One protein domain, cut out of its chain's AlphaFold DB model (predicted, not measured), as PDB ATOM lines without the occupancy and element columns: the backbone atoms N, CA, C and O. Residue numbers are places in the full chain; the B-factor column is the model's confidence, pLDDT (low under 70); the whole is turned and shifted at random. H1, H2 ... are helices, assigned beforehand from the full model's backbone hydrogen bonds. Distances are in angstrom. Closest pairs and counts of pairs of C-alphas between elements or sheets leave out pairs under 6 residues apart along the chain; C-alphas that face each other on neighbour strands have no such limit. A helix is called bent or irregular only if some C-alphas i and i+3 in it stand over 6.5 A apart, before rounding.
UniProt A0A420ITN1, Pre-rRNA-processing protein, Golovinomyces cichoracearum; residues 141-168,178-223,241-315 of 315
ATOM      1  N   GLU A 141      33.236 -10.923  22.786       91.12
ATOM      2  CA  GLU A 141      32.275 -10.457  23.793       91.12
ATOM      3  C   GLU A 141      32.981  -9.908  25.035       91.12
ATOM      4  O   GLU A 141      32.584  -8.875  25.573       91.12
ATOM      5  N   GLU A 142      34.071 -10.539  25.477       92.06
ATOM      6  CA  GLU A 142      34.848 -10.061  26.618       92.06
ATOM      7  C   GLU A 142      35.520  -8.719  26.309       92.06
ATOM      8  O   GLU A 142      35.555  -7.843  27.173       92.06
ATOM      9  N   VAL A 143      36.000  -8.514  25.074       95.94
ATOM     10  CA  VAL A 143      36.615  -7.247  24.638       95.94
ATOM     11  C   VAL A 143      35.643  -6.077  24.746       95.94
ATOM     12  O   VAL A 143      36.025  -5.004  25.212       95.94
ATOM     13  N   VAL A 144      34.403  -6.254  24.295       95.81
ATOM     14  CA  VAL A 144      33.402  -5.176  24.270       95.81
ATOM     15  C   VAL A 144      32.621  -5.067  25.581       95.81
ATOM     16  O   VAL A 144      32.120  -3.989  25.893       95.81
ATOM     17  N   GLY A 145      32.533  -6.153  26.352       92.88
ATOM     18  CA  GLY A 145      31.754  -6.231  27.584       92.88
ATOM     19  C   GLY A 145      32.513  -5.860  28.859       92.88
ATOM     20  O   GLY A 145      31.879  -5.480  29.844       92.88
ATOM     21  N   CYS A 146      33.849  -5.947  28.872       92.75
ATOM     22  CA  CYS A 146      34.638  -5.651  30.069       92.75
ATOM     23  C   CYS A 146      34.669  -4.154  30.420       92.75
ATOM     24  O   CYS A 146      34.291  -3.286  29.626       92.75
ATOM     25  N   ALA A 147      35.196  -3.831  31.605       91.44
ATOM     26  CA  ALA A 147      35.297  -2.457  32.084       91.44
ATOM     27  C   ALA A 147      36.098  -1.566  31.121       91.44
ATOM     28  O   ALA A 147      37.274  -1.820  30.836       91.44
ATOM     29  N   GLY A 148      35.463  -0.514  30.600       91.44
ATOM     30  CA  GLY A 148      36.068   0.383  29.615       91.44
ATOM     31  C   GLY A 148      36.399  -0.270  28.266       91.44
ATOM     32  O   GLY A 148      37.049   0.370  27.437       91.44
ATOM     33  N   GLY A 149      35.963  -1.509  28.028       95.19
ATOM     34  CA  GLY A 149      36.151  -2.225  26.766       95.19
ATOM     35  C   GLY A 149      35.348  -1.613  25.623       95.19
ATOM     36  O   GLY A 149      35.834  -1.521  24.501       95.19
ATOM     37  N   TRP A 150      34.163  -1.080  25.927       96.88
ATOM     38  CA  TRP A 150      33.331  -0.378  24.952       96.88
ATOM     39  C   TRP A 150      33.760   1.082  24.764       96.88
ATOM     40  O   TRP A 150      34.391   1.451  23.771       96.88
ATOM     41  N   PHE A 151      33.463   1.927  25.752       95.50
ATOM     42  CA  PHE A 151      33.553   3.381  25.624       95.50
ATOM     43  C   PHE A 151      34.986   3.881  25.368       95.50
ATOM     44  O   PHE A 151      35.216   4.695  24.470       95.50
ATOM     45  N   LYS A 152      35.985   3.391  26.120       95.31
ATOM     46  CA  LYS A 152      37.376   3.866  25.967       95.31
ATOM     47  C   LYS A 152      38.002   3.396  24.659       95.31
ATOM     48  O   LYS A 152      38.788   4.140  24.080       95.31
ATOM     49  N   VAL A 153      37.654   2.204  24.171       96.94
ATOM     50  CA  VAL A 153      38.137   1.721  22.867       96.94
ATOM     51  C   VAL A 153      37.492   2.512  21.725       96.94
ATOM     52  O   VAL A 153      38.211   2.925  20.816       96.94
ATOM     53  N   LEU A 154      36.192   2.841  21.808       96.81
ATOM     54  CA  LEU A 154      35.545   3.775  20.873       96.81
ATOM     55  C   LEU A 154      36.277   5.119  20.833       96.81
ATOM     56  O   LEU A 154      36.633   5.586  19.754       96.81
ATOM     57  N   LYS A 155      36.600   5.708  21.991       94.19
ATOM     58  CA  LYS A 155      37.407   6.939  22.057       94.19
ATOM     59  C   LYS A 155      38.783   6.799  21.401       94.19
ATOM     60  O   LYS A 155      39.207   7.712  20.692       94.19
ATOM     61  N   CYS A 156      39.476   5.675  21.601       94.62
ATOM     62  CA  CYS A 156      40.741   5.404  20.915       94.62
ATOM     63  C   CYS A 156      40.554   5.385  19.392       94.62
ATOM     64  O   CYS A 156      41.334   6.027  18.689       94.62
ATOM     65  N   PHE A 157      39.502   4.733  18.881       95.31
ATOM     66  CA  PHE A 157      39.164   4.776  17.456       95.31
ATOM     67  C   PHE A 157      38.888   6.202  16.970       95.31
ATOM     68  O   PHE A 157      39.481   6.633  15.986       95.31
ATOM     69  N   MET A 158      38.076   6.980  17.689       92.19
ATOM     70  CA  MET A 158      37.792   8.374  17.325       92.19
ATOM     71  C   MET A 158      39.069   9.222  17.210       92.19
ATOM     72  O   MET A 158      39.198  10.020  16.278       92.19
ATOM     73  N   SER A 159      40.031   9.023  18.117       89.81
ATOM     74  CA  SER A 159      41.328   9.714  18.098       89.81
ATOM     75  C   SER A 159      42.192   9.314  16.894       89.81
ATOM     76  O   SER A 159      42.689  10.199  16.191       89.81
ATOM     77  N   ILE A 160      42.356   8.012  16.614       89.56
ATOM     78  CA  ILE A 160      43.211   7.549  15.501       89.56
ATOM     79  C   ILE A 160      42.596   7.800  14.124       89.56
ATOM     80  O   ILE A 160      43.329   7.956  13.150       89.56
ATOM     81  N   MET A 161      41.264   7.843  14.043       89.00
ATOM     82  CA  MET A 161      40.531   8.074  12.798       89.00
ATOM     83  C   MET A 161      40.459   9.549  12.412       89.00
ATOM     84  O   MET A 161      40.061   9.876  11.290       89.00
ATOM     85  N   GLY A 162      40.828  10.439  13.330       87.81
ATOM     86  CA  GLY A 162      40.679  11.868  13.131       87.81
ATOM     87  C   GLY A 162      39.233  12.356  13.283       87.81
ATOM     88  O   GLY A 162      38.892  13.394  12.727       87.81
ATOM     89  N   TRP A 163      38.366  11.586  13.950       88.19
ATOM     90  CA  TRP A 163      36.918  11.832  14.012       88.19
ATOM     91  C   TRP A 163      36.454  12.451  15.325       88.19
ATOM     92  O   TRP A 163      35.305  12.864  15.418       88.19
ATOM     93  N   ALA A 164      37.316  12.511  16.341       73.38
ATOM     94  CA  ALA A 164      36.984  13.170  17.594       73.38
ATOM     95  C   ALA A 164      36.700  14.662  17.346       73.38
ATOM     96  O   ALA A 164      37.625  15.442  17.097       73.38
ATOM     97  N   ALA A 165      35.427  15.053  17.423       53.44
ATOM     98  CA  ALA A 165      35.037  16.450  17.466       53.44
ATOM     99  C   ALA A 165      35.558  17.078  18.768       53.44
ATOM    100  O   ALA A 165      35.488  16.499  19.854       53.44
ATOM    101  N   THR A 166      36.108  18.287  18.669       44.53
ATOM    102  CA  THR A 166      36.433  19.164  19.799       44.53
ATOM    103  C   THR A 166      35.154  19.671  20.466       44.53
ATOM    104  O   THR A 166      34.878  20.864  20.486       44.53
ATOM    105  N   THR A 167      34.348  18.779  21.021       39.19
ATOM    106  CA  THR A 167      33.214  19.125  21.874       39.19
ATOM    107  C   THR A 167      33.638  18.839  23.303       39.19
ATOM    108  O   THR A 167      33.599  17.715  23.782       39.19
ATOM    109  N   GLU A 168      34.266  19.848  23.908       38.31
ATOM    110  CA  GLU A 168      33.999  20.316  25.274       38.31
ATOM    111  C   GLU A 168      35.009  21.412  25.626       38.31
ATOM    112  O   GLU A 168      36.182  21.172  25.924       38.31
ATOM    113  N   VAL A 178      44.843  14.848  21.326       52.41
ATOM    114  CA  VAL A 178      45.616  14.609  20.102       52.41
ATOM    115  C   VAL A 178      44.708  13.843  19.150       52.41
ATOM    116  O   VAL A 178      44.500  12.637  19.281       52.41
ATOM    117  N   THR A 179      44.137  14.567  18.201       59.72
ATOM    118  CA  THR A 179      43.521  13.979  17.017       59.72
ATOM    119  C   THR A 179      44.641  13.730  16.013       59.72
ATOM    120  O   THR A 179      45.358  14.661  15.639       59.72
ATOM    121  N   PHE A 180      44.850  12.474  15.617       71.69
ATOM    122  CA  PHE A 180      45.914  12.140  14.673       71.69
ATOM    123  C   PHE A 180      45.450  12.406  13.234       71.69
ATOM    124  O   PHE A 180      44.287  12.157  12.906       71.69
ATOM    125  N   PRO A 181      46.335  12.897  12.348       69.06
ATOM    126  CA  PRO A 181      46.006  13.007  10.933       69.06
ATOM    127  C   PRO A 181      45.730  11.617  10.340       69.06
ATOM    128  O   PRO A 181      46.286  10.617  10.804       69.06
ATOM    129  N   LYS A 182      44.895  11.564   9.288       70.94
ATOM    130  CA  LYS A 182      44.558  10.323   8.568       70.94
ATOM    131  C   LYS A 182      45.831   9.524   8.269       70.94
ATOM    132  O   LYS A 182      46.754  10.033   7.634       70.94
ATOM    133  N   ALA A 183      45.862   8.260   8.685       75.44
ATOM    134  CA  ALA A 183      47.058   7.416   8.676       75.44
ATOM    135  C   ALA A 183      47.464   6.877   7.284       75.44
ATOM    136  O   ALA A 183      47.991   5.769   7.180       75.44
ATOM    137  N   GLY A 184      47.216   7.630   6.207       81.94
ATOM    138  CA  GLY A 184      47.549   7.251   4.832       81.94
ATOM    139  C   GLY A 184      47.143   5.807   4.509       81.94
ATOM    140  O   GLY A 184      45.964   5.463   4.547       81.94
ATOM    141  N   LYS A 185      48.138   4.948   4.246       85.50
ATOM    142  CA  LYS A 185      47.952   3.524   3.906       85.50
ATOM    143  C   LYS A 185      47.385   2.657   5.038       85.50
ATOM    144  O   LYS A 185      46.820   1.613   4.749       85.50
ATOM    145  N   ALA A 186      47.519   3.057   6.303       89.19
ATOM    146  CA  ALA A 186      46.973   2.300   7.433       89.19
ATOM    147  C   ALA A 186      45.481   2.591   7.677       89.19
ATOM    148  O   ALA A 186      44.823   1.866   8.420       89.19
ATOM    149  N   TYR A 187      44.926   3.632   7.049       92.06
ATOM    150  CA  TYR A 187      43.547   4.066   7.276       92.06
ATOM    151  C   TYR A 187      42.478   3.026   6.872       92.06
ATOM    152  O   TYR A 187      41.559   2.798   7.659       92.06
ATOM    153  N   PRO A 188      42.582   2.319   5.722       94.88
ATOM    154  CA  PRO A 188      41.678   1.208   5.415       94.88
ATOM    155  C   PRO A 188      41.724   0.095   6.466       94.88
ATOM    156  O   PRO A 188      40.682  -0.407   6.876       94.88
ATOM    157  N   TYR A 189      42.919  -0.258   6.948       95.56
ATOM    158  CA  TYR A 189      43.082  -1.274   7.987       95.56
ATOM    159  C   TYR A 189      42.423  -0.845   9.307       95.56
ATOM    160  O   TYR A 189      41.681  -1.622   9.906       95.56
ATOM    161  N   GLN A 190      42.589   0.421   9.704       95.44
ATOM    162  CA  GLN A 190      41.900   1.003  10.861       95.44
ATOM    163  C   GLN A 190      40.375   0.890  10.747       95.44
ATOM    164  O   GLN A 190      39.731   0.447  11.696       95.44
ATOM    165  N   LEU A 191      39.802   1.210   9.579       96.12
ATOM    166  CA  LEU A 191      38.366   1.049   9.314       96.12
ATOM    167  C   LEU A 191      37.908  -0.406   9.439       96.12
ATOM    168  O   LEU A 191      36.843  -0.668   9.994       96.12
ATOM    169  N   LEU A 192      38.690  -1.363   8.939       97.25
ATOM    170  CA  LEU A 192      38.326  -2.779   8.980       97.25
ATOM    171  C   LEU A 192      38.347  -3.339  10.404       97.25
ATOM    172  O   LEU A 192      37.394  -4.004  10.809       97.25
ATOM    173  N   VAL A 193      39.378  -3.031  11.193       98.06
ATOM    174  CA  VAL A 193      39.427  -3.465  12.599       98.06
ATOM    175  C   VAL A 193      38.346  -2.761  13.416       98.06
ATOM    176  O   VAL A 193      37.697  -3.394  14.247       98.06
ATOM    177  N   PHE A 194      38.059  -1.489  13.127       97.75
ATOM    178  CA  PHE A 194      36.941  -0.802  13.766       97.75
ATOM    179  C   PHE A 194      35.591  -1.436  13.380       97.75
ATOM    180  O   PHE A 194      34.723  -1.617  14.231       97.75
ATOM    181  N   SER A 195      35.431  -1.879  12.131       97.56
ATOM    182  CA  SER A 195      34.244  -2.630  11.698       97.56
ATOM    183  C   SER A 195      34.089  -3.936  12.480       97.56
ATOM    184  O   SER A 195      32.983  -4.258  12.908       97.56
ATOM    185  N   LYS A 196      35.185  -4.680  12.707       97.62
ATOM    186  CA  LYS A 196      35.176  -5.896  13.543       97.62
ATOM    187  C   LYS A 196      34.740  -5.578  14.977       97.62
ATOM    188  O   LYS A 196      33.872  -6.259  15.510       97.62
ATOM    189  N   PHE A 197      35.282  -4.509  15.561       98.12
ATOM    190  CA  PHE A 197      34.923  -4.066  16.909       98.12
ATOM    191  C   PHE A 197      33.442  -3.668  17.018       98.12
ATOM    192  O   PHE A 197      32.752  -4.100  17.938       98.12
ATOM    193  N   LEU A 198      32.915  -2.893  16.061       97.50
ATOM    194  CA  LEU A 198      31.493  -2.538  16.047       97.50
ATOM    195  C   LEU A 198      30.592  -3.741  15.815       97.50
ATOM    196  O   LEU A 198      29.518  -3.803  16.403       97.50
ATOM    197  N   LYS A 199      31.016  -4.699  14.988       96.44
ATOM    198  CA  LYS A 199      30.279  -5.947  14.801       96.44
ATOM    199  C   LYS A 199      30.151  -6.694  16.131       96.44
ATOM    200  O   LYS A 199      29.027  -6.995  16.503       96.44
ATOM    201  N   ALA A 200      31.256  -6.903  16.849       95.94
ATOM    202  CA  ALA A 200      31.247  -7.534  18.173       95.94
ATOM    203  C   ALA A 200      30.384  -6.755  19.184       95.94
ATOM    204  O   ALA A 200      29.710  -7.325  20.032       95.94
ATOM    205  N   GLY A 201      30.384  -5.425  19.080       95.31
ATOM    206  CA  GLY A 201      29.657  -4.535  19.976       95.31
ATOM    207  C   GLY A 201      28.148  -4.446  19.748       95.31
ATOM    208  O   GLY A 201      27.389  -4.368  20.713       95.31
ATOM    209  N   LEU A 202      27.727  -4.392  18.483       95.31
ATOM    210  CA  LEU A 202      26.392  -3.960  18.064       95.31
ATOM    211  C   LEU A 202      25.578  -5.051  17.373       95.31
ATOM    212  O   LEU A 202      24.374  -4.863  17.194       95.31
ATOM    213  N   ILE A 203      26.190  -6.156  16.953       92.75
ATOM    214  CA  ILE A 203      25.503  -7.269  16.294       92.75
ATOM    215  C   ILE A 203      25.565  -8.471  17.229       92.75
ATOM    216  O   ILE A 203      26.637  -8.833  17.696       92.75
ATOM    217  N   GLU A 204      24.410  -9.081  17.493       84.69
ATOM    218  CA  GLU A 204      24.333 -10.300  18.299       84.69
ATOM    219  C   GLU A 204      25.206 -11.395  17.674       84.69
ATOM    220  O   GLU A 204      25.080 -11.684  16.476       84.69
ATOM    221  N   SER A 205      26.083 -12.015  18.467       78.75
ATOM    222  CA  SER A 205      26.886 -13.130  17.974       78.75
ATOM    223  C   SER A 205      25.972 -14.289  17.557       78.75
ATOM    224  O   SER A 205      24.973 -14.615  18.213       78.75
ATOM    225  N   GLU A 206      26.311 -14.942  16.446       75.00
ATOM    226  CA  GLU A 206      25.540 -16.073  15.921       75.00
ATOM    227  C   GLU A 206      25.468 -17.211  16.948       75.00
ATOM    228  O   GLU A 206      24.445 -17.881  17.073       75.00
ATOM    229  N   HIS A 207      26.524 -17.383  17.746       70.38
ATOM    230  CA  HIS A 207      26.551 -18.345  18.840       70.38
ATOM    231  C   HIS A 207      25.508 -18.023  19.920       70.38
ATOM    232  O   HIS A 207      24.761 -18.911  20.327       70.38
ATOM    233  N   VAL A 208      25.405 -16.759  20.345       72.00
ATOM    234  CA  VAL A 208      24.400 -16.305  21.327       72.00
ATOM    235  C   VAL A 208      22.993 -16.507  20.770       72.00
ATOM    236  O   VAL A 208      22.125 -17.026  21.469       72.00
ATOM    237  N   THR A 209      22.788 -16.186  19.491       75.12
ATOM    238  CA  THR A 209      21.502 -16.378  18.806       75.12
ATOM    239  C   THR A 209      21.110 -17.857  18.769       75.12
ATOM    240  O   THR A 209      20.021 -18.212  19.216       75.12
ATOM    241  N   ARG A 210      22.020 -18.745  18.349       74.50
ATOM    242  CA  ARG A 210      21.791 -20.200  18.321       74.50
ATOM    243  C   ARG A 210      21.554 -20.779  19.714       74.50
ATOM    244  O   ARG A 210      20.686 -21.630  19.881       74.50
ATOM    245  N   LEU A 211      22.292 -20.323  20.728       72.31
ATOM    246  CA  LEU A 211      22.054 -20.720  22.118       72.31
ATOM    247  C   LEU A 211      20.674 -20.263  22.598       72.31
ATOM    248  O   LEU A 211      19.980 -21.026  23.266       72.31
ATOM    249  N   ALA A 212      20.259 -19.042  22.265       71.06
ATOM    250  CA  ALA A 212      18.940 -18.527  22.611       71.06
ATOM    251  C   ALA A 212      17.819 -19.307  21.901       71.06
ATOM    252  O   ALA A 212      16.810 -19.631  22.529       71.06
ATOM    253  N   GLU A 213      18.006 -19.664  20.631       76.38
ATOM    254  CA  GLU A 213      17.091 -20.511  19.859       76.38
ATOM    255  C   GLU A 213      17.002 -21.929  20.432       76.38
ATOM    256  O   GLU A 213      15.897 -22.435  20.635       76.38
ATOM    257  N   HIS A 214      18.141 -22.541  20.771       71.19
ATOM    258  CA  HIS A 214      18.187 -23.846  21.430       71.19
ATOM    259  C   HIS A 214      17.444 -23.811  22.765       71.19
ATOM    260  O   HIS A 214      16.557 -24.628  22.991       71.19
ATOM    261  N   ARG A 215      17.712 -22.807  23.610       66.56
ATOM    262  CA  ARG A 215      17.011 -22.615  24.892       66.56
ATOM    263  C   ARG A 215      15.515 -22.397  24.704       66.56
ATOM    264  O   ARG A 215      14.718 -22.902  25.489       66.56
ATOM    265  N   ARG A 216      15.106 -21.639  23.683       66.62
ATOM    266  CA  ARG A 216      13.689 -21.417  23.369       66.62
ATOM    267  C   ARG A 216      13.015 -22.723  22.952       66.62
ATOM    268  O   ARG A 216      11.923 -23.004  23.431       66.62
ATOM    269  N   SER A 217      13.681 -23.520  22.119       66.06
ATOM    270  CA  SER A 217      13.223 -24.848  21.700       66.06
ATOM    271  C   SER A 217      13.134 -25.820  22.882       66.06
ATOM    272  O   SER A 217      12.110 -26.472  23.066       66.06
ATOM    273  N   GLU A 218      14.143 -25.845  23.760       64.25
ATOM    274  CA  GLU A 218      14.126 -26.634  24.996       64.25
ATOM    275  C   GLU A 218      12.994 -26.209  25.930       64.25
ATOM    276  O   GLU A 218      12.283 -27.074  26.422       64.25
ATOM    277  N   ARG A 219      12.754 -24.905  26.124       60.31
ATOM    278  CA  ARG A 219      11.638 -24.399  26.944       60.31
ATOM    279  C   ARG A 219      10.267 -24.782  26.382       60.31
ATOM    280  O   ARG A 219       9.377 -25.122  27.153       60.31
ATOM    281  N   LEU A 220      10.096 -24.752  25.059       61.12
ATOM    282  CA  LEU A 220       8.870 -25.209  24.389       61.12
ATOM    283  C   LEU A 220       8.684 -26.732  24.508       61.12
ATOM    284  O   LEU A 220       7.566 -27.192  24.734       61.12
ATOM    285  N   ASN A 221       9.771 -27.504  24.441       56.97
ATOM    286  CA  ASN A 221       9.755 -28.956  24.649       56.97
ATOM    287  C   ASN A 221       9.625 -29.346  26.139       56.97
ATOM    288  O   ASN A 221       9.143 -30.429  26.455       56.97
ATOM    289  N   GLN A 222       9.988 -28.447  27.061       54.00
ATOM    290  CA  GLN A 222       9.860 -28.568  28.519       54.00
ATOM    291  C   GLN A 222       8.526 -28.019  29.052       54.00
ATOM    292  O   GLN A 222       8.408 -27.720  30.241       54.00
ATOM    293  N   SER A 223       7.461 -28.018  28.239       50.62
ATOM    294  CA  SER A 223       6.078 -27.927  28.750       50.62
ATOM    295  C   SER A 223       5.727 -29.054  29.752       50.62
ATOM    296  O   SER A 223       4.613 -29.096  30.270       50.62
ATOM    297  N   SER A 241      36.967 -17.987  36.233       75.06
ATOM    298  CA  SER A 241      37.597 -17.580  37.497       75.06
ATOM    299  C   SER A 241      37.026 -16.287  38.099       75.06
ATOM    300  O   SER A 241      37.108 -16.085  39.310       75.06
ATOM    301  N   ASN A 242      36.420 -15.417  37.282       75.06
ATOM    302  CA  ASN A 242      35.942 -14.098  37.704       75.06
ATOM    303  C   ASN A 242      34.543 -13.753  37.156       75.06
ATOM    304  O   ASN A 242      34.329 -12.703  36.552       75.06
ATOM    305  N   ALA A 243      33.571 -14.647  37.363       81.38
ATOM    306  CA  ALA A 243      32.215 -14.524  36.808       81.38
ATOM    307  C   ALA A 243      31.483 -13.220  37.178       81.38
ATOM    308  O   ALA A 243      30.693 -12.696  36.395       81.38
ATOM    309  N   TYR A 244      31.767 -12.673  38.362       84.62
ATOM    310  CA  TYR A 244      31.084 -11.497  38.910       84.62
ATOM    311  C   TYR A 244      31.915 -10.207  38.822       84.62
ATOM    312  O   TYR A 244      31.559  -9.206  39.443       84.62
ATOM    313  N   ALA A 245      33.003 -10.197  38.039       80.38
ATOM    314  CA  ALA A 245      33.881  -9.029  37.872       80.38
ATOM    315  C   ALA A 245      33.126  -7.761  37.452       80.38
ATOM    316  O   ALA A 245      33.429  -6.657  37.907       80.38
ATOM    317  N   HIS A 246      32.130  -7.938  36.581       79.50
ATOM    318  CA  HIS A 246      31.312  -6.869  36.020       79.50
ATOM    319  C   HIS A 246      30.512  -6.109  37.089       79.50
ATOM    320  O   HIS A 246      30.247  -4.929  36.901       79.50
ATOM    321  N   LEU A 247      30.197  -6.733  38.234       85.06
ATOM    322  CA  LEU A 247      29.484  -6.080  39.340       85.06
ATOM    323  C   LEU A 247      30.350  -5.069  40.104       85.06
ATOM    324  O   LEU A 247      29.821  -4.277  40.878       85.06
ATOM    325  N   ASN A 248      31.676  -5.114  39.928       86.75
ATOM    326  CA  ASN A 248      32.624  -4.167  40.518       86.75
ATOM    327  C   ASN A 248      32.485  -3.975  42.053       86.75
ATOM    328  O   ASN A 248      32.834  -2.922  42.578       86.75
ATOM    329  N   LEU A 249      32.024  -4.997  42.793       87.69
ATOM    330  CA  LEU A 249      31.696  -4.904  44.232       87.69
ATOM    331  C   LEU A 249      32.880  -4.495  45.126       87.69
ATOM    332  O   LEU A 249      32.686  -3.913  46.189       87.69
ATOM    333  N   PHE A 250      34.103  -4.810  44.696       86.44
ATOM    334  CA  PHE A 250      35.342  -4.542  45.437       86.44
ATOM    335  C   PHE A 250      36.270  -3.551  44.720       86.44
ATOM    336  O   PHE A 250      37.401  -3.332  45.154       86.44
ATOM    337  N   GLY A 251      35.828  -2.989  43.593       83.75
ATOM    338  CA  GLY A 251      36.612  -2.038  42.818       83.75
ATOM    339  C   GLY A 251      36.299  -0.592  43.180       83.75
ATOM    340  O   GLY A 251      35.394  -0.284  43.955       83.75
ATOM    341  N   LYS A 252      37.065   0.332  42.598       85.19
ATOM    342  CA  LYS A 252      36.723   1.755  42.681       85.19
ATOM    343  C   LYS A 252      35.439   2.009  41.886       85.19
ATOM    344  O   LYS A 252      35.278   1.380  40.835       85.19
ATOM    345  N   PRO A 253      34.576   2.939  42.325       85.31
ATOM    346  CA  PRO A 253      33.461   3.405  41.512       85.31
ATOM    347  C   PRO A 253      33.949   3.798  40.115       85.31
ATOM    348  O   PRO A 253      34.996   4.440  39.978       85.31
ATOM    349  N   ARG A 254      33.220   3.352  39.095       85.31
ATOM    350  CA  ARG A 254      33.527   3.610  37.688       85.31
ATOM    351  C   ARG A 254      32.665   4.770  37.200       85.31
ATOM    352  O   ARG A 254      31.533   4.938  37.644       85.31
ATOM    353  N   ASP A 255      33.240   5.590  36.334       89.19
ATOM    354  CA  ASP A 255      32.511   6.568  35.533       89.19
ATOM    355  C   ASP A 255      31.865   5.881  34.319       89.19
ATOM    356  O   ASP A 255      32.175   4.727  34.018       89.19
ATOM    357  N   GLU A 256      31.005   6.591  33.579       87.75
ATOM    358  CA  GLU A 256      30.372   6.037  32.368       87.75
ATOM    359  C   GLU A 256      31.397   5.500  31.355       87.75
ATOM    360  O   GLU A 256      31.135   4.530  30.642       87.75
ATOM    361  N   GLU A 257      32.592   6.092  31.302       88.75
ATOM    362  CA  GLU A 257      33.657   5.649  30.403       88.75
ATOM    363  C   GLU A 257      34.329   4.355  30.868       88.75
ATOM    364  O   GLU A 257      34.834   3.576  30.057       88.75
ATOM    365  N   GLY A 258      34.441   4.163  32.180       88.19
ATOM    366  CA  GLY A 258      35.068   3.013  32.816       88.19
ATOM    367  C   GLY A 258      34.126   1.843  33.063       88.19
ATOM    368  O   GLY A 258      34.611   0.795  33.487       88.19
ATOM    369  N   GLU A 259      32.831   2.008  32.811       90.31
ATOM    370  CA  GLU A 259      31.816   0.994  33.079       90.31
ATOM    371  C   GLU A 259      31.963  -0.254  32.188       90.31
ATOM    372  O   GLU A 259      32.534  -0.208  31.091       90.31
ATOM    373  N   ALA A 260      31.476  -1.390  32.691       91.19
ATOM    374  CA  ALA A 260      31.339  -2.633  31.940       91.19
ATOM    375  C   ALA A 260      29.963  -2.681  31.257       91.19
ATOM    376  O   ALA A 260      28.923  -2.599  31.907       91.19
ATOM    377  N   TYR A 261      29.949  -2.839  29.933       91.88
ATOM    378  CA  TYR A 261      28.721  -2.863  29.133       91.88
ATOM    379  C   TYR A 261      28.452  -4.266  28.591       91.88
ATOM    380  O   TYR A 261      28.633  -4.533  27.403       91.88
ATOM    381  N   CYS A 262      28.007  -5.170  29.465       85.56
ATOM    382  CA  CYS A 262      27.734  -6.559  29.090       85.56
ATOM    383  C   CYS A 262      26.608  -6.659  28.043       85.56
ATOM    384  O   CYS A 262      26.729  -7.387  27.056       85.56
ATOM    385  N   ASP A 263      25.554  -5.855  28.198       88.25
ATOM    386  CA  ASP A 263      24.381  -5.910  27.328       88.25
ATOM    387  C   ASP A 263      24.570  -5.145  26.018       88.25
ATOM    388  O   ASP A 263      24.924  -3.960  25.997       88.25
ATOM    389  N   ARG A 264      24.196  -5.790  24.909       91.50
ATOM    390  CA  ARG A 264      24.173  -5.186  23.570       91.50
ATOM    391  C   ARG A 264      23.349  -3.893  23.518       91.50
ATOM    392  O   ARG A 264      23.797  -2.903  22.946       91.50
ATOM    393  N   LYS A 265      22.177  -3.851  24.162       91.50
ATOM    394  CA  LYS A 265      21.328  -2.641  24.195       91.50
ATOM    395  C   LYS A 265      21.992  -1.473  24.924       91.50
ATOM    396  O   LYS A 265      21.887  -0.330  24.483       91.50
ATOM    397  N   ALA A 266      22.702  -1.750  26.019       92.12
ATOM    398  CA  ALA A 266      23.452  -0.726  26.738       92.12
ATOM    399  C   ALA A 266      24.594  -0.177  25.865       92.12
ATOM    400  O   ALA A 266      24.768   1.041  25.782       92.12
ATOM    401  N   ARG A 267      25.294  -1.062  25.137       95.31
ATOM    402  CA  ARG A 267      26.310  -0.687  24.141       95.31
ATOM    403  C   ARG A 267      25.731   0.187  23.022       95.31
ATOM    404  O   ARG A 267      26.303   1.240  22.738       95.31
ATOM    405  N   GLN A 268      24.587  -0.190  22.439       95.62
ATOM    406  CA  GLN A 268      23.886   0.582  21.400       95.62
ATOM    407  C   GLN A 268      23.474   1.981  21.886       95.62
ATOM    408  O   GLN A 268      23.700   2.960  21.177       95.62
ATOM    409  N   ARG A 269      22.935   2.097  23.108       94.38
ATOM    410  CA  ARG A 269      22.547   3.383  23.712       94.38
ATOM    411  C   ARG A 269      23.740   4.326  23.859       94.38
ATOM    412  O   ARG A 269      23.698   5.460  23.391       94.38
ATOM    413  N   VAL A 270      24.828   3.849  24.466       93.94
ATOM    414  CA  VAL A 270      26.069   4.628  24.615       93.94
ATOM    415  C   VAL A 270      26.624   5.034  23.253       93.94
ATOM    416  O   VAL A 270      27.012   6.181  23.043       93.94
ATOM    417  N   PHE A 271      26.628   4.101  22.303       95.44
ATOM    418  CA  PHE A 271      27.102   4.353  20.953       95.44
ATOM    419  C   PHE A 271      26.289   5.447  20.252       95.44
ATOM    420  O   PHE A 271      26.871   6.371  19.681       95.44
ATOM    421  N   LYS A 272      24.957   5.390  20.353       94.69
ATOM    422  CA  LYS A 272      24.049   6.411  19.825       94.69
ATOM    423  C   LYS A 272      24.309   7.783  20.440       94.69
ATOM    424  O   LYS A 272      24.453   8.749  19.695       94.69
ATOM    425  N   ASN A 273      24.380   7.851  21.767       92.56
ATOM    426  CA  ASN A 273      24.437   9.116  22.496       92.56
ATOM    427  C   ASN A 273      25.754   9.867  22.279       92.56
ATOM    428  O   ASN A 273      25.745  11.091  22.190       92.56
ATOM    429  N   TYR A 274      26.872   9.143  22.175       92.12
ATOM    430  CA  TYR A 274      28.201   9.758  22.223       92.12
ATOM    431  C   TYR A 274      29.006   9.674  20.924       92.12
ATOM    432  O   TYR A 274      29.918  10.474  20.740       92.12
ATOM    433  N   PHE A 275      28.724   8.717  20.033       94.62
ATOM    434  CA  PHE A 275      29.644   8.395  18.928       94.62
ATOM    435  C   PHE A 275      28.987   8.335  17.546       94.62
ATOM    436  O   PHE A 275      29.653   8.588  16.541       94.62
ATOM    437  N   LEU A 276      27.695   8.006  17.468       94.06
ATOM    438  CA  LEU A 276      27.017   7.696  16.206       94.06
ATOM    439  C   LEU A 276      27.104   8.833  15.182       94.06
ATOM    440  O   LEU A 276      27.397   8.570  14.016       94.06
ATOM    441  N   LEU A 277      26.871  10.080  15.599       92.62
ATOM    442  CA  LEU A 277      26.851  11.233  14.695       92.62
ATOM    443  C   LEU A 277      28.221  11.483  14.043       92.62
ATOM    444  O   LEU A 277      28.323  11.624  12.817       92.62
ATOM    445  N   ASP A 278      29.274  11.500  14.858       92.88
ATOM    446  CA  ASP A 278      30.638  11.747  14.395       92.88
ATOM    447  C   ASP A 278      31.127  10.600  13.504       92.88
ATOM    448  O   ASP A 278      31.694  10.833  12.434       92.88
ATOM    449  N   ILE A 279      30.828   9.354  13.886       95.12
ATOM    450  CA  ILE A 279      31.167   8.165  13.099       95.12
ATOM    451  C   ILE A 279      30.439   8.175  11.753       95.12
ATOM    452  O   ILE A 279      31.076   7.973  10.721       95.12
ATOM    453  N   GLN A 280      29.134   8.459  11.712       94.25
ATOM    454  CA  GLN A 280      28.390   8.543  10.449       94.25
ATOM    455  C   GLN A 280      28.977   9.604   9.511       94.25
ATOM    456  O   GLN A 280      29.076   9.389   8.300       94.25
ATOM    457  N   THR A 281      29.391  10.746  10.057       93.56
ATOM    458  CA  THR A 281      30.022  11.826   9.288       93.56
ATOM    459  C   THR A 281      31.404  11.413   8.774       93.56
ATOM    460  O   THR A 281      31.720  11.603   7.591       93.56
ATOM    461  N   GLY A 282      32.211  10.783   9.630       92.25
ATOM    462  CA  GLY A 282      33.527  10.249   9.290       92.25
ATOM    463  C   GLY A 282      33.471   9.184   8.193       92.25
ATOM    464  O   GLY A 282      34.214   9.264   7.215       92.25
ATOM    465  N   VAL A 283      32.525   8.247   8.287       94.12
ATOM    466  CA  VAL A 283      32.308   7.173   7.303       94.12
ATOM    467  C   VAL A 283      31.847   7.724   5.959       94.12
ATOM    468  O   VAL A 283      32.391   7.340   4.924       94.12
ATOM    469  N   LYS A 284      30.901   8.673   5.944       94.00
ATOM    470  CA  LYS A 284      30.473   9.348   4.704       94.00
ATOM    471  C   LYS A 284      31.639  10.048   4.011       94.00
ATOM    472  O   LYS A 284      31.719  10.033   2.785       94.00
ATOM    473  N   THR A 285      32.543  10.644   4.786       91.94
ATOM    474  CA  THR A 285      33.751  11.291   4.262       91.94
ATOM    475  C   THR A 285      34.726  10.256   3.705       91.94
ATOM    476  O   THR A 285      35.134  10.373   2.555       91.94
ATOM    477  N   ALA A 286      35.027   9.193   4.456       91.75
ATOM    478  CA  ALA A 286      35.898   8.106   4.004       91.75
ATOM    479  C   ALA A 286      35.357   7.397   2.744       91.75
ATOM    480  O   ALA A 286      36.122   7.005   1.867       91.75
ATOM    481  N   ARG A 287      34.033   7.288   2.596       92.75
ATOM    482  CA  ARG A 287      33.399   6.715   1.400       92.75
ATOM    483  C   ARG A 287      33.665   7.542   0.138       92.75
ATOM    484  O   ARG A 287      33.807   6.960  -0.935       92.75
ATOM    485  N   LYS A 288      33.761   8.872   0.261       92.56
ATOM    486  CA  LYS A 288      34.076   9.780  -0.858       92.56
ATOM    487  C   LYS A 288      35.531   9.681  -1.315       92.56
ATOM    488  O   LYS A 288      35.790   9.932  -2.486       92.56
ATOM    489  N   ASP A 289      36.448   9.273  -0.434       88.81
ATOM    490  CA  ASP A 289      37.872   9.114  -0.766       88.81
ATOM    491  C   ASP A 289      38.109   7.985  -1.799       88.81
ATOM    492  O   ASP A 289      39.133   7.966  -2.481       88.81
ATOM    493  N   GLY A 290      37.152   7.063  -1.969       89.81
ATOM    494  CA  GLY A 290      37.200   6.019  -2.995       89.81
ATOM    495  C   GLY A 290      38.316   4.984  -2.787       89.81
ATOM    496  O   GLY A 290      38.925   4.882  -1.720       89.81
ATOM    497  N   GLY A 291      38.554   4.147  -3.799       92.69
ATOM    498  CA  GLY A 291      39.618   3.137  -3.768       92.69
ATOM    499  C   GLY A 291      39.482   2.129  -2.619       92.69
ATOM    500  O   GLY A 291      38.402   1.606  -2.349       92.69
ATOM    501  N   GLU A 292      40.597   1.819  -1.957       93.50
ATOM    502  CA  GLU A 292      40.627   0.901  -0.813       93.50
ATOM    503  C   GLU A 292      39.926   1.480   0.426       93.50
ATOM    504  O   GLU A 292      39.175   0.765   1.089       93.50
ATOM    505  N   ILE A 293      40.092   2.784   0.679       93.88
ATOM    506  CA  ILE A 293      39.446   3.496   1.794       93.88
ATOM    507  C   ILE A 293      37.925   3.444   1.634       93.88
ATOM    508  O   ILE A 293      37.220   3.075   2.568       93.88
ATOM    509  N   GLY A 294      37.417   3.740   0.434       95.00
ATOM    510  CA  GLY A 294      35.985   3.707   0.142       95.00
ATOM    511  C   GLY A 294      35.372   2.312   0.295       95.00
ATOM    512  O   GLY A 294      34.257   2.192   0.803       95.00
ATOM    513  N   ARG A 295      36.102   1.247  -0.074       95.44
ATOM    514  CA  ARG A 295      35.655  -0.142   0.147       95.44
ATOM    515  C   ARG A 295      35.605  -0.498   1.631       95.44
ATOM    516  O   ARG A 295      34.604  -1.052   2.077       95.44
ATOM    517  N   ALA A 296      36.644  -0.153   2.393       96.50
ATOM    518  CA  ALA A 296      36.664  -0.373   3.837       96.50
ATOM    519  C   ALA A 296      35.546   0.416   4.542       96.50
ATOM    520  O   ALA A 296      34.849  -0.128   5.394       96.50
ATOM    521  N   ALA A 297      35.305   1.663   4.125       96.19
ATOM    522  CA  ALA A 297      34.218   2.491   4.636       96.19
ATOM    523  C   ALA A 297      32.831   1.919   4.296       96.19
ATOM    524  O   ALA A 297      31.934   1.981   5.128       96.19
ATOM    525  N   ALA A 298      32.643   1.329   3.111       96.25
ATOM    526  CA  ALA A 298      31.387   0.668   2.752       96.25
ATOM    527  C   ALA A 298      31.124  -0.589   3.601       96.25
ATOM    528  O   ALA A 298      29.993  -0.809   4.029       96.25
ATOM    529  N   ALA A 299      32.161  -1.387   3.881       96.12
ATOM    530  CA  ALA A 299      32.050  -2.528   4.791       96.12
ATOM    531  C   ALA A 299      31.695  -2.078   6.220       96.12
ATOM    532  O   ALA A 299      30.831  -2.678   6.859       96.12
ATOM    533  N   PHE A 300      32.311  -0.989   6.685       96.75
ATOM    534  CA  PHE A 300      32.003  -0.371   7.971       96.75
ATOM    535  C   PHE A 300      30.550   0.120   8.044       96.75
ATOM    536  O   PHE A 300      29.845  -0.172   9.007       96.75
ATOM    537  N   ASP A 301      30.092   0.846   7.021       96.00
ATOM    538  CA  ASP A 301      28.736   1.407   6.933       96.00
ATOM    539  C   ASP A 301      27.662   0.311   7.001       96.00
ATOM    540  O   ASP A 301      26.648   0.457   7.682       96.00
ATOM    541  N   GLU A 302      27.913  -0.837   6.367       95.88
ATOM    542  CA  GLU A 302      26.995  -1.974   6.431       95.88
ATOM    543  C   GLU A 302      26.915  -2.586   7.837       95.88
ATOM    544  O   GLU A 302      25.823  -2.914   8.304       95.88
ATOM    545  N   VAL A 303      28.047  -2.714   8.542       96.25
ATOM    546  CA  VAL A 303      28.058  -3.167   9.944       96.25
ATOM    547  C   VAL A 303      27.308  -2.179  10.831       96.25
ATOM    548  O   VAL A 303      26.476  -2.593  11.635       96.25
ATOM    549  N   LEU A 304      27.559  -0.881  10.654       95.06
ATOM    550  CA  LEU A 304      26.907   0.187  11.404       95.06
ATOM    551  C   LEU A 304      25.384   0.147  11.235       95.06
ATOM    552  O   LEU A 304      24.645   0.187  12.218       95.06
ATOM    553  N   ARG A 305      24.914   0.025   9.990       94.31
ATOM    554  CA  ARG A 305      23.488  -0.061   9.675       94.31
ATOM    555  C   ARG A 305      22.860  -1.293  10.315       94.31
ATOM    556  O   ARG A 305      21.857  -1.157  11.010       94.31
ATOM    557  N   LYS A 306      23.453  -2.480  10.125       94.31
ATOM    558  CA  LYS A 306      22.950  -3.729  10.726       94.31
ATOM    559  C   LYS A 306      22.898  -3.649  12.248       94.31
ATOM    560  O   LYS A 306      21.877  -3.992  12.830       94.31
ATOM    561  N   GLY A 307      23.967  -3.157  12.869       91.94
ATOM    562  CA  GLY A 307      24.097  -3.082  14.322       91.94
ATOM    563  C   GLY A 307      23.105  -2.138  15.001       91.94
ATOM    564  O   GLY A 307      22.840  -2.305  16.185       91.94
ATOM    565  N   MET A 308      22.534  -1.180  14.266       93.62
ATOM    566  CA  MET A 308      21.561  -0.214  14.791       93.62
ATOM    567  C   MET A 308      20.141  -0.406  14.235       93.62
ATOM    568  O   MET A 308      19.263   0.390  14.552       93.62
ATOM    569  N   THR A 309      19.892  -1.424  13.400       89.56
ATOM    570  CA  THR A 309      18.592  -1.602  12.714       89.56
ATOM    571  C   THR A 309      17.443  -1.882  13.688       89.56
ATOM    572  O   THR A 309      16.324  -1.434  13.465       89.56
ATOM    573  N   ASP A 310      17.712  -2.623  14.760       85.81
ATOM    574  CA  ASP A 310      16.741  -3.045  15.776       85.81
ATOM    575  C   ASP A 310      16.717  -2.136  17.014       85.81
ATOM    576  O   ASP A 310      15.947  -2.375  17.947       85.81
ATOM    577  N   TYR A 311      17.548  -1.091  17.038       85.38
ATOM    578  CA  TYR A 311      17.584  -0.154  18.148       85.38
ATOM    579  C   TYR A 311      16.446   0.863  18.015       85.38
ATOM    580  O   TYR A 311      16.509   1.807  17.226       85.38
ATOM    581  N   ILE A 312      15.403   0.665  18.815       77.44
ATOM    582  CA  ILE A 312      14.329   1.634  19.024       77.44
ATOM    583  C   ILE A 312      14.676   2.392  20.303       77.44
ATOM    584  O   ILE A 312      14.926   1.761  21.331       77.44
ATOM    585  N   ASP A 313      14.704   3.725  20.243       65.88
ATOM    586  CA  ASP A 313      14.779   4.535  21.460       65.88
ATOM    587  C   ASP A 313      13.495   4.280  22.244       65.88
ATOM    588  O   ASP A 313      12.418   4.737  21.865       65.88
ATOM    589  N   SER A 314      13.589   3.476  23.294       57.31
ATOM    590  CA  SER A 314      12.607   3.539  24.362       57.31
ATOM    591  C   SER A 314      12.898   4.833  25.114       57.31
ATOM    592  O   SER A 314      13.878   4.877  25.863       57.31
ATOM    593  N   GLU A 315      12.119   5.877  24.816       41.56
ATOM    594  CA  GLU A 315      11.990   7.062  25.679       41.56
ATOM    595  C   GLU A 315      11.680   6.657  27.125       41.56
ATOM    596  O   GLU A 315      10.876   5.711  27.324       41.56
TER     597      GLU A 315
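This is residues 141 to 168, 178 to 223 and 241 to 315 of the 315 residues of the protein "Pre-rRNA-processing protein" of Golovinomyces cichoracearum (UniProt A0A420ITN1). Helices H2, H3, H7 and H6 run side by side as a loose four-helix bundle, with H5 slanting across one end beside short H1 and an arm, residues 206 to 223 with H4, sticking out. The printed part has 149 residues and seven named helices, H1 to H7 in order, and is all helix. It is only just compact, close to loose, with a radius of gyration of the C-alphas of 17.5 A, and only just elongated, spanning 57 by 38 by 35 A.

H3, residues 184 to 202, measures 27.4 A from C-alpha 184 at (47.549, 7.251, 4.832); it is only just irregular, with C-alphas 185 and 188 6.9 A apart. H7, residues 291 to 308, measures 26.1 A and ends at (21.561, -0.214, 14.791). H4, residues 206 to 221, measures 22.2 A. H1 is residues 141 to 145, H2 151 to 161, H5 264 to 274 and H6 276 to 288.

H3 is the hub. It touches H7 at a shallow tilt of 13 degrees, the same way; their closest C-alphas, Leu 202 and Gly 307, are 4.5 A apart. H6 and H7 form a helical hairpin, closest at C-alphas 287 and 294, 4.2 A. H2 and H3 only just touch, with 3 pairs of C-alphas within 8 A, closest at 157 and 194, 7.0 A. H3 touches H1 at C-alphas 201 and 144, 5.7 A, and H5 at 202 and 264, 6.1 A. H4 touches no helix. O i to N i+4 pairs are within hydrogen-bond range throughout H1, H2, H4, H5, H6 and H7, and in 13 of 15 in H3.

C-alphas 181 and 223 are farthest apart, 59.9 A. Residues 169 to 177 and 224 to 240 are not printed, with gaps of 13.9 A and 34.3 A. Residues 241 to 263 hold no named element. Confidence is under 70 at 19 residues, among them 215 to 223.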